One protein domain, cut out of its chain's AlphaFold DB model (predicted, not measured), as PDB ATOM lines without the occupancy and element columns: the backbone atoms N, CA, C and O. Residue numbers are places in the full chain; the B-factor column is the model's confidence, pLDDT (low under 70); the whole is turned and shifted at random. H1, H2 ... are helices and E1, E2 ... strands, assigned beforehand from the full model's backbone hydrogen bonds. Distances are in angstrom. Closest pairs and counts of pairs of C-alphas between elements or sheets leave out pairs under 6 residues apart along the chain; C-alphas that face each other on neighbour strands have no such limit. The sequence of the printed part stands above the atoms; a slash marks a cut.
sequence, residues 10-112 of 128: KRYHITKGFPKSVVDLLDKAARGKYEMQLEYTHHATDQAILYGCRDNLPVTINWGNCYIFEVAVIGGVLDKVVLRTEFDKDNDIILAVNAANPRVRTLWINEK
ATOM      1  N   LYS A  10     206.396 262.840 340.558       93.06
ATOM      2  CA  LYS A  10     206.996 262.005 341.598       93.06
ATOM      3  C   LYS A  10     208.455 261.751 341.274       93.06
ATOM      4  O   LYS A  10     208.788 261.452 340.123       93.06
ATOM      5  N   ARG A  11     209.319 261.847 342.275       94.06
ATOM      6  CA  ARG A  11     210.766 261.680 342.134       94.06
ATOM      7  C   ARG A  11     211.231 260.530 342.993       94.06
ATOM      8  O   ARG A  11     211.002 260.528 344.189       94.06
ATOM      9  N   TYR A  12     211.965 259.600 342.410       94.50
ATOM     10  CA  TYR A  12     212.498 258.450 343.123       94.50
ATOM     11  C   TYR A  12     214.016 258.435 343.036       94.50
ATOM     12  O   TYR A  12     214.586 258.761 341.994       94.50
ATOM     13  N   HIS A  13     214.658 258.025 344.127       94.19
ATOM     14  CA  HIS A  13     216.103 257.844 344.206       94.19
ATOM     15  C   HIS A  13     216.425 256.415 344.639       94.19
ATOM     16  O   HIS A  13     215.782 255.889 345.548       94.19
ATOM     17  N   ILE A  14     217.450 255.801 344.047       92.44
ATOM     18  CA  ILE A  14     217.798 254.393 344.287       92.44
ATOM     19  C   ILE A  14     218.084 254.086 345.763       92.44
ATOM     20  O   ILE A  14     217.720 253.019 346.244       92.44
ATOM     21  N   THR A  15     218.637 255.043 346.516       91.25
ATOM     22  CA  THR A  15     218.863 254.915 347.970       91.25
ATOM     23  C   THR A  15     217.574 254.669 348.761       91.25
ATOM     24  O   THR A  15     217.616 254.001 349.788       91.25
ATOM     25  N   LYS A  16     216.427 255.187 348.298       92.12
ATOM     26  CA  LYS A  16     215.105 254.905 348.890       92.12
ATOM     27  C   LYS A  16     214.428 253.676 348.279       92.12
ATOM     28  O   LYS A  16     213.404 253.229 348.788       92.12
ATOM     29  N   GLY A  17     214.995 253.137 347.204       92.19
ATOM     30  CA  GLY A  17     214.392 252.116 346.361       92.19
ATOM     31  C   GLY A  17     213.481 252.702 345.282       92.19
ATOM     32  O   GLY A  17     213.007 253.835 345.364       92.19
ATOM     33  N   PHE A  18     213.222 251.893 344.256       93.69
ATOM     34  CA  PHE A  18     212.217 252.180 343.239       93.69
ATOM     35  C   PHE A  18     210.982 251.306 343.480       93.69
ATOM     36  O   PHE A  18     211.131 250.090 343.638       93.69
ATOM     37  N   PRO A  19     209.759 251.870 343.494       94.75
ATOM     38  CA  PRO A  19     208.554 251.050 343.532       94.75
ATOM     39  C   PRO A  19     208.451 250.201 342.264       94.75
ATOM     40  O   PRO A  19     208.941 250.581 341.198       94.75
ATOM     41  N   LYS A  20     207.746 249.066 342.353       94.38
ATOM     42  CA  LYS A  20     207.589 248.123 341.230       94.38
ATOM     43  C   LYS A  20     207.095 248.801 339.946       94.38
ATOM     44  O   LYS A  20     207.584 248.491 338.868       94.38
ATOM     45  N   SER A  21     206.185 249.768 340.059       93.88
ATOM     46  CA  SER A  21     205.679 250.532 338.914       93.88
ATOM     47  C   SER A  21     206.768 251.314 338.174       93.88
ATOM     48  O   SER A  21     206.714 251.419 336.954       93.88
ATOM     49  N   VAL A  22     207.768 251.844 338.887       93.50
ATOM     50  CA  VAL A  22     208.920 252.540 338.295       93.50
ATOM     51  C   VAL A  22     209.874 251.544 337.648       93.50
ATOM     52  O   VAL A  22     210.330 251.791 336.537       93.50
ATOM     53  N   VAL A  23     210.123 250.402 338.292       92.19
ATOM     54  CA  VAL A  23     210.935 249.320 337.707       92.19
ATOM     55  C   VAL A  23     210.319 248.838 336.389       92.19
ATOM     56  O   VAL A  23     211.001 248.805 335.371       92.19
ATOM     57  N   ASP A  24     209.004 248.601 336.360       91.81
ATOM     58  CA  ASP A  24     208.289 248.196 335.145       91.81
ATOM     59  C   ASP A  24     208.383 249.256 334.025       91.81
ATOM     60  O   ASP A  24     208.397 248.916 332.838       91.81
ATOM     61  N   LEU A  25     208.422 250.549 334.375       90.62
ATOM     62  CA  LEU A  25     208.618 251.645 333.418       90.62
ATOM     63  C   LEU A  25     210.046 251.673 332.864       90.62
ATOM     64  O   LEU A  25     210.216 251.842 331.656       90.62
ATOM     65  N   LEU A  26     211.051 251.483 333.719       88.94
ATOM     66  CA  LEU A  26     212.456 251.394 333.316       88.94
ATOM     67  C   LEU A  26     212.688 250.200 332.385       88.94
ATOM     68  O   LEU A  26     213.291 250.360 331.324       88.94
ATOM     69  N   ASP A  27     212.126 249.037 332.717       87.06
ATOM     70  CA  ASP A  27     212.207 247.838 331.882       87.06
ATOM     71  C   ASP A  27     211.566 248.071 330.512       87.06
ATOM     72  O   ASP A  27     212.132 247.711 329.480       87.06
ATOM     73  N   LYS A  28     210.388 248.705 330.468       85.56
ATOM     74  CA  LYS A  28     209.730 249.063 329.200       85.56
ATOM     75  C   LYS A  28     210.561 250.038 328.370       85.56
ATOM     76  O   LYS A  28     210.584 249.894 327.150       85.56
ATOM     77  N   ALA A  29     211.229 251.002 329.004       80.12
ATOM     78  CA  ALA A  29     212.110 251.945 328.320       80.12
ATOM     79  C   ALA A  29     213.364 251.255 327.749       80.12
ATOM     80  O   ALA A  29     213.812 251.611 326.658       80.12
ATOM     81  N   ALA A  30     213.878 250.238 328.452       76.56
ATOM     82  CA  ALA A  30     215.056 249.465 328.062       76.56
ATOM     83  C   ALA A  30     214.778 248.390 326.991       76.56
ATOM     84  O   ALA A  30     215.665 248.064 326.200       76.56
ATOM     85  N   ARG A  31     213.567 247.808 326.956       62.78
ATOM     86  CA  ARG A  31     213.216 246.665 326.085       62.78
ATOM     87  C   ARG A  31     213.543 246.939 324.609       62.78
ATOM     88  O   ARG A  31     212.850 247.691 323.930       62.78
ATOM     89  N   GLY A  32     214.584 246.266 324.114       56.91
ATOM     90  CA  GLY A  32     215.024 246.298 322.713       56.91
ATOM     91  C   GLY A  32     215.953 247.459 322.340       56.91
ATOM     92  O   GLY A  32     216.408 247.504 321.200       56.91
ATOM     93  N   LYS A  33     216.267 248.370 323.271       62.41
ATOM     94  CA  LYS A  33     217.145 249.531 323.050       62.41
ATOM     95  C   LYS A  33     218.435 249.373 323.847       62.41
ATOM     96  O   LYS A  33     218.639 250.029 324.864       62.41
ATOM     97  N   TYR A  34     219.297 248.470 323.387       69.31
ATOM     98  CA  TYR A  34     220.622 248.289 323.985       69.31
ATOM     99  C   TYR A  34     221.536 249.480 323.729       69.31
ATOM    100  O   TYR A  34     222.425 249.718 324.527       69.31
ATOM    101  N   GLU A  35     221.293 250.250 322.670       83.56
ATOM    102  CA  GLU A  35     222.017 251.480 322.375       83.56
ATOM    103  C   GLU A  35     221.027 252.628 322.200       83.56
ATOM    104  O   GLU A  35     220.073 252.558 321.422       83.56
ATOM    105  N   MET A  36     221.247 253.687 322.968       85.81
ATOM    106  CA  MET A  36     220.467 254.910 322.930       85.81
ATOM    107  C   MET A  36     221.327 256.012 322.324       85.81
ATOM    108  O   MET A  36     222.324 256.404 322.925       85.81
ATOM    109  N   GLN A  37     220.932 256.521 321.156       90.38
ATOM    110  CA  GLN A  37     221.573 257.680 320.538       90.38
ATOM    111  C   GLN A  37     221.187 258.951 321.289       90.38
ATOM    112  O   GLN A  37     220.006 259.263 321.395       90.38
ATOM    113  N   LEU A  38     222.173 259.671 321.808       92.75
ATOM    114  CA  LEU A  38     221.974 260.857 322.624       92.75
ATOM    115  C   LEU A  38     221.887 262.120 321.773       92.75
ATOM    116  O   LEU A  38     222.682 262.347 320.863       92.75
ATOM    117  N   GLU A  39     220.947 262.987 322.136       94.94
ATOM    118  CA  GLU A  39     220.862 264.345 321.608       94.94
ATOM    119  C   GLU A  39     221.061 265.358 322.732       94.94
ATOM    120  O   GLU A  39     220.315 265.377 323.709       94.94
ATOM    121  N   TYR A  40     222.029 266.256 322.598       96.38
ATOM    122  CA  TYR A  40     222.324 267.233 323.641       96.38
ATOM    123  C   TYR A  40     221.525 268.517 323.442       96.38
ATOM    124  O   TYR A  40     221.484 269.097 322.358       96.38
ATOM    125  N   THR A  41     220.871 268.982 324.506       96.50
ATOM    126  CA  THR A  41     220.291 270.330 324.518       96.50
ATOM    127  C   THR A  41     221.386 271.399 324.541       96.50
ATOM    128  O   THR A  41     222.540 271.127 324.884       96.50
ATOM    129  N   HIS A  42     221.010 272.646 324.238       96.31
ATOM    130  CA  HIS A  42     221.914 273.789 324.383       96.31
ATOM    131  C   HIS A  42     222.464 273.886 325.812       96.31
ATOM    132  O   HIS A  42     223.673 273.944 325.993       96.31
ATOM    133  N   HIS A  43     221.595 273.745 326.821       96.00
ATOM    134  CA  HIS A  43     222.005 273.789 328.223       96.00
ATOM    135  C   HIS A  43     223.013 272.685 328.588       96.00
ATOM    136  O   HIS A  43     224.016 272.964 329.238       96.00
ATOM    137  N   ALA A  44     222.787 271.443 328.147       96.50
ATOM    138  CA  ALA A  44     223.742 270.355 328.367       96.50
ATOM    139  C   ALA A  44     225.086 270.608 327.662       96.50
ATOM    140  O   ALA A  44     226.141 270.305 328.216       96.50
ATOM    141  N   THR A  45     225.050 271.204 326.468       96.50
ATOM    142  CA  THR A  45     226.260 271.603 325.735       96.50
ATOM    143  C   THR A  45     227.036 272.681 326.492       96.50
ATOM    144  O   THR A  45     228.255 272.580 326.600       96.50
ATOM    145  N   ASP A  46     226.351 273.670 327.073       97.31
ATOM    146  CA  ASP A  46     226.992 274.709 327.887       97.31
ATOM    147  C   ASP A  46     227.658 274.112 329.132       97.31
ATOM    148  O   ASP A  46     228.789 274.472 329.456       97.31
ATOM    149  N   GLN A  47     227.004 273.150 329.800       97.12
ATOM    150  CA  GLN A  47     227.630 272.416 330.905       97.12
ATOM    151  C   GLN A  47     228.895 271.689 330.445       97.12
ATOM    152  O   GLN A  47     229.933 271.796 331.091       97.12
ATOM    153  N   ALA A  48     228.851 271.010 329.298       95.56
ATOM    154  CA  ALA A  48     230.022 270.323 328.760       95.56
ATOM    155  C   ALA A  48     231.192 271.270 328.450       95.56
ATOM    156  O   ALA A  48     232.347 270.882 328.605       95.56
ATOM    157  N   ILE A  49     230.918 272.514 328.042       96.44
ATOM    158  CA  ILE A  49     231.956 273.540 327.856       96.44
ATOM    159  C   ILE A  49     232.605 273.894 329.196       96.44
ATOM    160  O   ILE A  49     233.829 273.960 329.269       96.44
ATOM    161  N   LEU A  50     231.811 274.077 330.257       95.19
ATOM    162  CA  LEU A  50     232.329 274.381 331.598       95.19
ATOM    163  C   LEU A  50     233.224 273.261 332.143       95.19
ATOM    164  O   LEU A  50     234.235 273.547 332.778       95.19
ATOM    165  N   TYR A  51     232.882 272.003 331.855       92.75
ATOM    166  CA  TYR A  51     233.703 270.838 332.203       92.75
ATOM    167  C   TYR A  51     234.839 270.556 331.202       92.75
ATOM    168  O   TYR A  51     235.611 269.626 331.412       92.75
ATOM    169  N   GLY A  52     234.954 271.319 330.108       94.31
ATOM    170  CA  GLY A  52     235.987 271.115 329.086       94.31
ATOM    171  C   GLY A  52     235.847 269.810 328.290       94.31
ATOM    172  O   GLY A  52     236.834 269.316 327.753       94.31
ATOM    173  N   CYS A  53     234.642 269.237 328.210       94.38
ATOM    174  CA  CYS A  53     234.395 267.907 327.645       94.38
ATOM    175  C   CYS A  53     233.454 267.887 326.428       94.38
ATOM    176  O   CYS A  53     233.113 266.810 325.942       94.38
ATOM    177  N   ARG A  54     233.046 269.057 325.911       94.94
ATOM    178  CA  ARG A  54     232.083 269.195 324.796       94.94
ATOM    179  C   ARG A  54     232.384 268.296 323.593       94.94
ATOM    180  O   ARG A  54     231.460 267.688 323.062       94.94
ATOM    181  N   ASP A  55     233.642 268.221 323.174       93.75
ATOM    182  CA  ASP A  55     234.033 267.494 321.957       93.75
ATOM    183  C   ASP A  55     234.140 265.973 322.170       93.75
ATOM    184  O   ASP A  55     234.235 265.221 321.205       93.75
ATOM    185  N   ASN A  56     234.071 265.518 323.425       94.19
ATOM    186  CA  ASN A  56     234.191 264.113 323.822       94.19
ATOM    187  C   ASN A  56     232.876 263.543 324.375       94.19
ATOM    188  O   ASN A  56     232.878 262.492 325.012       94.19
ATOM    189  N   LEU A  57     231.747 264.232 324.181       94.81
ATOM    190  CA  LEU A  57     230.458 263.756 324.676       94.81
ATOM    191  C   LEU A  57     230.059 262.423 324.018       94.81
ATOM    192  O   LEU A  57     230.186 262.282 322.797       94.81
ATOM    193  N   PRO A  58     229.534 261.451 324.787       93.25
ATOM    194  CA  PRO A  58     229.101 260.183 324.222       93.25
ATOM    195  C   PRO A  58     227.927 260.392 323.260       93.25
ATOM    196  O   PRO A  58     226.893 260.947 323.614       93.25
ATOM    197  N   VAL A  59     228.058 259.904 322.029       93.44
ATOM    198  CA  VAL A  59     226.967 259.964 321.037       93.44
ATOM    199  C   VAL A  59     225.925 258.876 321.298       93.44
ATOM    200  O   VAL A  59     224.755 259.023 320.951       93.44
ATOM    201  N   THR A  60     226.337 257.781 321.932       91.44
ATOM    202  CA  THR A  60     225.486 256.648 322.283       91.44
ATOM    203  C   THR A  60     225.812 256.168 323.686       91.44
ATOM    204  O   THR A  60     226.973 256.177 324.089       91.44
ATOM    205  N   ILE A  61     224.805 255.684 324.407       88.69
ATOM    206  CA  ILE A  61     225.002 254.952 325.663       88.69
ATOM    207  C   ILE A  61     224.320 253.597 325.598       88.69
ATOM    208  O   ILE A  61     223.271 253.451 324.964       88.69
ATOM    209  N   ASN A  62     224.895 252.618 326.296       85.69
ATOM    210  CA  ASN A  62     224.225 251.349 326.514       85.69
ATOM    211  C   ASN A  62     223.379 251.417 327.781       85.69
ATOM    212  O   ASN A  62     223.913 251.340 328.886       85.69
ATOM    213  N   TRP A  63     222.062 251.538 327.611       83.31
ATOM    214  CA  TRP A  63     221.120 251.709 328.717       83.31
ATOM    215  C   TRP A  63     221.215 250.591 329.764       83.31
ATOM    216  O   TRP A  63     221.101 250.860 330.956       83.31
ATOM    217  N   GLY A  64     221.463 249.348 329.336       80.31
ATOM    218  CA  GLY A  64     221.586 248.197 330.236       80.31
ATOM    219  C   GLY A  64     222.843 248.219 331.110       80.31
ATOM    220  O   GLY A  64     222.860 247.577 332.155       80.31
ATOM    221  N   ASN A  65     223.864 248.980 330.711       83.88
ATOM    222  CA  ASN A  65     225.116 249.126 331.455       83.88
ATOM    223  C   ASN A  65     225.163 250.412 332.292       83.88
ATOM    224  O   ASN A  65     226.132 250.643 333.013       83.88
ATOM    225  N   CYS A  66     224.147 251.268 332.189       87.94
ATOM    226  CA  CYS A  66     224.106 252.513 332.936       87.94
ATOM    227  C   CYS A  66     223.628 252.286 334.373       87.94
ATOM    228  O   CYS A  66     222.655 251.577 334.630       87.94
ATOM    229  N   TYR A  67     224.263 252.974 335.319       91.31
ATOM    230  CA  TYR A  67     223.795 253.022 336.696       91.31
ATOM    231  C   TYR A  67     222.719 254.101 336.837       91.31
ATOM    232  O   TYR A  67     223.020 255.295 336.861       91.31
ATOM    233  N   ILE A  68     221.455 253.688 336.902       91.62
ATOM    234  CA  ILE A  68     220.307 254.586 337.077       91.62
ATOM    235  C   ILE A  68     220.076 254.811 338.567       91.62
ATOM    236  O   ILE A  68     219.827 253.859 339.303       91.62
ATOM    237  N   PHE A  69     220.117 256.067 339.006       92.38
ATOM    238  CA  PHE A  69     220.004 256.389 340.431       92.38
ATOM    239  C   PHE A  69     218.915 257.405 340.769       92.38
ATOM    240  O   PHE A  69     218.455 257.414 341.907       92.38
ATOM    241  N   GLU A  70     218.430 258.189 339.804       93.56
ATOM    242  CA  GLU A  70     217.253 259.045 339.979       93.56
ATOM    243  C   GLU A  70     216.286 258.908 338.802       93.56
ATOM    244  O   GLU A  70     216.682 258.811 337.640       93.56
ATOM    245  N   VAL A  71     214.992 258.944 339.116       94.12
ATOM    246  CA  VAL A  71     213.902 258.867 338.149       94.12
ATOM    247  C   VAL A  71     212.817 259.880 338.500       94.12
ATOM    248  O   VAL A  71     212.431 259.994 339.661       94.12
ATOM    249  N   ALA A  72     212.277 260.576 337.500       94.12
ATOM    250  CA  ALA A  72     211.056 261.365 337.637       94.12
ATOM    251  C   ALA A  72     209.922 260.761 336.803       94.12
ATOM    252  O   ALA A  72     210.106 260.415 335.632       94.12
ATOM    253  N   VAL A  73     208.742 260.666 337.412       93.81
ATOM    254  CA  VAL A  73     207.510 260.167 336.801       93.81
ATOM    255  C   VAL A  73     206.460 261.267 336.845       93.81
ATOM    256  O   VAL A  73     206.177 261.813 337.908       93.81
ATOM    257  N   ILE A  74     205.842 261.560 335.704       92.19
ATOM    258  CA  ILE A  74     204.756 262.538 335.593       92.19
ATOM    259  C   ILE A  74     203.543 261.823 335.009       92.19
ATOM    260  O   ILE A  74     203.619 261.229 333.935       92.19
ATOM    261  N   GLY A  75     202.419 261.833 335.731       88.00
ATOM    262  CA  GLY A  75     201.177 261.214 335.250       88.00
ATOM    263  C   GLY A  75     201.299 259.713 334.940       88.00
ATOM    264  O   GLY A  75     200.624 259.217 334.045       88.00
ATOM    265  N   GLY A  76     202.183 258.994 335.642       87.44
ATOM    266  CA  GLY A  76     202.430 257.562 335.421       87.44
ATOM    267  C   GLY A  76     203.352 257.237 334.240       87.44
ATOM    268  O   GLY A  76     203.534 256.063 333.926       87.44
ATOM    269  N   VAL A  77     203.950 258.249 333.604       89.31
ATOM    270  CA  VAL A  77     204.929 258.087 332.525       89.31
ATOM    271  C   VAL A  77     206.310 258.503 333.019       89.31
ATOM    272  O   VAL A  77     206.452 259.471 333.764       89.31
ATOM    273  N   LEU A  78     207.331 257.758 332.599       90.19
ATOM    274  CA  LEU A  78     208.730 258.099 332.835       90.19
ATOM    275  C   LEU A  78     209.043 259.420 332.108       90.19
ATOM    276  O   LEU A  78     208.931 259.474 330.885       90.19
ATOM    277  N   ASP A  79     209.392 260.482 332.838       91.75
ATOM    278  CA  ASP A  79     209.751 261.786 332.250       91.75
ATOM    279  C   ASP A  79     211.268 261.940 332.135       91.75
ATOM    280  O   ASP A  79     211.802 262.282 331.079       91.75
ATOM    281  N   LYS A  80     211.974 261.667 333.234       92.56
ATOM    282  CA  LYS A  80     213.410 261.908 333.354       92.56
ATOM    283  C   LYS A  80     214.081 260.715 334.008       92.56
ATOM    284  O   LYS A  80     213.599 260.213 335.021       92.56
ATOM    285  N   VAL A  81     215.226 260.329 333.469       93.12
ATOM    286  CA  VAL A  81     216.136 259.364 334.081       93.12
ATOM    287  C   VAL A  81     217.485 260.032 334.254       93.12
ATOM    288  O   VAL A  81     218.003 260.646 333.324       93.12
ATOM    289  N   VAL A  82     218.037 259.932 335.456       94.19
ATOM    290  CA  VAL A  82     219.411 260.328 335.732       94.19
ATOM    291  C   VAL A  82     220.240 259.066 335.860       94.19
ATOM    292  O   VAL A  82     219.967 258.195 336.693       94.19
ATOM    293  N   LEU A  83     221.237 258.974 334.993       92.69
ATOM    294  CA  LEU A  83     222.097 257.815 334.873       92.69
ATOM    295  C   LEU A  83     223.564 258.217 334.945       92.69
ATOM    296  O   LEU A  83     223.931 259.331 334.574       92.69
ATOM    297  N   ARG A  84     224.388 257.296 335.430       92.62
ATOM    298  CA  ARG A  84     225.842 257.404 335.505       92.62
ATOM    299  C   ARG A  84     226.453 256.336 334.610       92.62
ATOM    300  O   ARG A  84     226.025 255.181 334.635       92.62
ATOM    301  N   THR A  85     227.455 256.727 333.841       92.19
ATOM    302  CA  THR A  85     228.277 255.815 333.047       92.19
ATOM    303  C   THR A  85     229.720 256.294 333.061       92.19
ATOM    304  O   THR A  85     229.986 257.470 333.318       92.19
ATOM    305  N   GLU A  86     230.646 255.385 332.783       92.56
ATOM    306  CA  GLU A  86     232.057 255.724 332.634       92.56
ATOM    307  C   GLU A  86     232.250 256.751 331.511       92.56
ATOM    308  O   GLU A  86     231.631 256.640 330.448       92.56
ATOM    309  N   PHE A  87     233.087 257.758 331.771       93.19
ATOM    310  CA  PHE A  87     233.472 258.770 330.789       93.19
ATOM    311  C   PHE A  87     234.928 258.597 330.366       93.19
ATOM    312  O   PHE A  87     235.228 258.482 329.181       93.19
ATOM    313  N   ASP A  88     235.820 258.519 331.348       92.62
ATOM    314  CA  ASP A  88     237.227 258.198 331.159       92.62
ATOM    315  C   ASP A  88     237.748 257.390 332.362       92.62
ATOM    316  O   ASP A  88     236.985 256.949 333.225       92.62
ATOM    317  N   LYS A  89     239.064 257.161 332.423       93.56
ATOM    318  CA  LYS A  89     239.683 256.366 333.492       93.56
ATOM    319  C   LYS A  89     239.449 256.949 334.895       93.56
ATOM    320  O   LYS A  89     239.289 256.172 335.836       93.56
ATOM    321  N   ASP A  90     239.375 258.271 335.023       94.12
ATOM    322  CA  ASP A  90     239.318 259.006 336.288       94.12
ATOM    323  C   ASP A  90     237.906 259.536 336.585       94.12
ATOM    324  O   ASP A  90     237.580 259.802 337.744       94.12
ATOM    325  N   ASN A  91     237.054 259.641 335.562       94.25
ATOM    326  CA  ASN A  91     235.768 260.317 335.628       94.25
ATOM    327  C   ASN A  91     234.598 259.465 335.136       94.25
ATOM    328  O   ASN A  91     234.696 258.697 334.176       94.25
ATOM    329  N   ASP A  92     233.445 259.708 335.744       93.44
ATOM    330  CA  ASP A  92     232.147 259.297 335.239       93.44
ATOM    331  C   ASP A  92     231.376 260.506 334.722       93.44
ATOM    332  O   ASP A  92     231.480 261.615 335.253       93.44
ATOM    333  N   ILE A  93     230.545 260.270 333.713       94.19
ATOM    334  CA  ILE A  93     229.577 261.245 333.236       94.19
ATOM    335  C   ILE A  93     228.207 260.884 333.782       94.19
ATOM    336  O   ILE A  93     227.754 259.736 333.732       94.19
ATOM    337  N   ILE A  94     227.535 261.900 334.302       94.62
ATOM    338  CA  ILE A  94     226.160 261.795 334.745       94.62
ATOM    339  C   ILE A  94     225.283 262.555 333.769       94.62
ATOM    340  O   ILE A  94     225.548 263.709 333.431       94.62
ATOM    341  N   LEU A  95     224.232 261.888 333.309       95.25
ATOM    342  CA  LEU A  95     223.326 262.381 332.287       95.25
ATOM    343  C   LEU A  95     221.906 262.409 332.835       95.25
ATOM    344  O   LEU A  95     221.377 261.382 333.255       95.25
ATOM    345  N   ALA A  96     221.269 263.577 332.777       95.06
ATOM    346  CA  ALA A  96     219.831 263.701 332.972       95.06
ATOM    347  C   ALA A  96     219.146 263.652 331.602       95.06
ATOM    348  O   ALA A  96     219.126 264.641 330.861       95.06
ATOM    349  N   VAL A  97     218.597 262.491 331.264       93.38
ATOM    350  CA  VAL A  97     218.002 262.202 329.958       93.38
ATOM    351  C   VAL A  97     216.485 262.222 330.074       93.38
ATOM    352  O   VAL A  97     215.911 261.795 331.078       93.38
ATOM    353  N   ASN A  98     215.815 262.738 329.050       89.38
ATOM    354  CA  ASN A  98     214.386 262.518 328.899       89.38
ATOM    355  C   ASN A  98     214.135 261.030 328.579       89.38
ATOM    356  O   ASN A  98     214.901 260.389 327.870       89.38
ATOM    357  N   ALA A  99     213.092 260.439 329.144       82.31
ATOM    358  CA  ALA A  99     212.785 259.035 328.886       82.31
ATOM    359  C   ALA A  99     211.997 258.822 327.583       82.31
ATOM    360  O   ALA A  99     212.105 257.767 326.959       82.31
ATOM    361  N   ALA A 100     211.210 259.816 327.158       78.88
ATOM    362  CA  ALA A 100     210.400 259.734 325.942       78.88
ATOM    363  C   ALA A 100     211.237 259.929 324.665       78.88
ATOM    364  O   ALA A 100     210.947 259.337 323.625       78.88
ATOM    365  N   ASN A 101     212.278 260.755 324.746       81.69
ATOM    366  CA  ASN A 101     213.280 260.942 323.704       81.69
ATOM    367  C   ASN A 101     214.662 260.975 324.353       81.69
ATOM    368  O   ASN A 101     214.773 261.491 325.455       81.69
ATOM    369  N   PRO A 102     215.722 260.477 323.707       83.56
ATOM    370  CA  PRO A 102     217.046 260.356 324.318       83.56
ATOM    371  C   PRO A 102     217.796 261.699 324.417       83.56
ATOM    372  O   PRO A 102     219.001 261.800 324.193       83.56
ATOM    373  N   ARG A 103     217.065 262.773 324.730       92.94
ATOM    374  CA  ARG A 103     217.581 264.126 324.803       92.94
ATOM    375  C   ARG A 103     218.159 264.402 326.185       92.94
ATOM    376  O   ARG A 103     217.443 264.363 327.188       92.94
ATOM    377  N   VAL A 104     219.441 264.737 326.232       95.69
ATOM    378  CA  VAL A 104     220.176 265.106 327.442       95.69
ATOM    379  C   VAL A 104     219.824 266.545 327.821       95.69
ATOM    380  O   VAL A 104     220.196 267.506 327.137       95.69
ATOM    381  N   ARG A 105     219.081 266.701 328.922       95.00
ATOM    382  CA  ARG A 105     218.662 268.003 329.467       95.00
ATOM    383  C   ARG A 105     219.826 268.725 330.137       95.00
ATOM    384  O   ARG A 105     219.953 269.935 330.003       95.00
ATOM    385  N   THR A 106     220.658 267.983 330.856       96.12
ATOM    386  CA  THR A 106     221.868 268.485 331.510       96.12
ATOM    387  C   THR A 106     222.825 267.327 331.786       96.12
ATOM    388  O   THR A 106     222.425 266.160 331.712       96.12
ATOM    389  N   LEU A 107     224.079 267.653 332.085       96.00
ATOM    390  CA  LEU A 107     225.127 266.702 332.424       96.00
ATOM    391  C   LEU A 107     226.121 267.312 333.400       96.00
ATOM    392  O   LEU A 107     226.229 268.535 333.502       96.00
ATOM    393  N   TRP A 108     226.867 266.449 334.073       94.06
ATOM    394  CA  TRP A 108     228.037 266.842 334.841       94.06
ATOM    395  C   TRP A 108     229.042 265.697 334.925       94.06
ATOM    396  O   TRP A 108     228.703 264.536 334.679       94.06
ATOM    397  N   ILE A 109     230.287 266.051 335.235       93.81
ATOM    398  CA  ILE A 109     231.398 265.114 335.372       93.81
ATOM    399  C   ILE A 109     231.696 264.921 336.853       93.81
ATOM    400  O   ILE A 109     231.823 265.895 337.595       93.81
ATOM    401  N   ASN A 110     231.817 263.663 337.261       91.25
ATOM    402  CA  ASN A 110     232.213 263.284 338.606       91.25
ATOM    403  C   ASN A 110     233.532 262.525 338.554       91.25
ATOM    404  O   ASN A 110     233.618 261.488 337.899       91.25
ATOM    405  N   GLU A 111     234.515 262.966 339.330       91.44
ATOM    406  CA  GLU A 111     235.690 262.144 339.596       91.44
ATOM    407  C   GLU A 111     235.261 260.877 340.347       91.44
ATOM    408  O   GLU A 111     234.514 260.935 341.332       91.44
ATOM    409  N   LYS A 112     235.763 259.715 339.925       88.62
ATOM    410  CA  LYS A 112     235.434 258.417 340.540       88.62
ATOM    411  C   LYS A 112     235.817 258.353 342.024       88.62
ATOM    412  O   LYS A 112     235.210 257.598 342.780       88.62
TER     413      LYS A 112
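Overview. This is residues 10 to 112 of the 128 residues of an uncharacterized protein of marine sediment metagenome (UniProt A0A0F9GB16). One antiparallel sheet of five strands, curled like part of a barrel, has the helix H1 packed across one face near its E1 end, over E2 and E3, while the second helix, H2, runs along the edge strand E5 at the other end. The long links before and after H2 pair briefly with each other, at residues 36 to 37 and 60 to 61. The 103 printed residues hold two named helices and five named strands in the order E1 H1 H2 E2 E3 E4 E5, a mixed class, and the sheet's order is E1 E2 E3 E4 E5. The whole is compact, with a radius of gyration of the C-alphas of 13.4 A, and only just elongated, spanning 38 by 25 by 25 A.

Along the chain. Find C-alpha 10 at (206.996, 262.005, 341.598), where E1 begins; it runs over residues 10 to 13. H1 follows as residues 20 to 30, 15.2 A long, and H2 as residues 42 to 50, 12.7 A long, from C-alpha 42 at (221.914, 273.789, 324.383). Then read E2, residues 67 to 74, 21.3 A; E3, residues 77 to 86, 27.2 A; E4, residues 91 to 98, 22.5 A; and E5, residues 103 to 111, 23.5 A, ending at C-alpha 111 at (235.690, 262.144, 339.596). E2 bends by 51 degrees at residue 70 and E5 by 61 degrees at residue 106.

Arrangement. Begin at the edge strand E1, antiparallel to E2, where N 12 and O 71 are 2.8 A apart, within hydrogen-bond range. From E2 to E5 the sheet is a meander, each strand the antiparallel neighbour of the one before, in three hairpins. Look for N 72 and O 80 at 2.8 A between E2 and E3, N 83 and O 95 at 3.0 A between E3 and E4, and N 94 and O 108 at 2.9 A between E4 and E5. H1 is on one face of this twisted sheet, making two layers, a helix over a sheet, at a height over the sheet of 8.1 A. It lies over E2 and, only just, with 3 C-alphas, over E3, and runs across the strands, at 67 degrees to E2 on the local plane; the C-alphas of Leu 25 and Leu 78 are the closest of H1 and E3, 6.5 A apart. H2 is on the sheet at a height of 5.5 A, only just over E5, with 3 C-alphas, and along it, at 8 degrees on the local plane; their closest C-alphas, of Ala 44 and Thr 106, are 4.1 A apart. H1 and H2 are apart. In H1 and H2 every O i to N i+4 pair is within hydrogen-bond range.

Size, cuts and confidence. The two C-alphas farthest apart, of Gly 75 and Lys 89, are 38.8 A from each other. The printed part has no cut. The links H1 to H2 and H2 to E2 are long, with 11 and 16 residues. The mean pLDDT of the printed part is 90.6; look at residues 31 to 34 for values under 70.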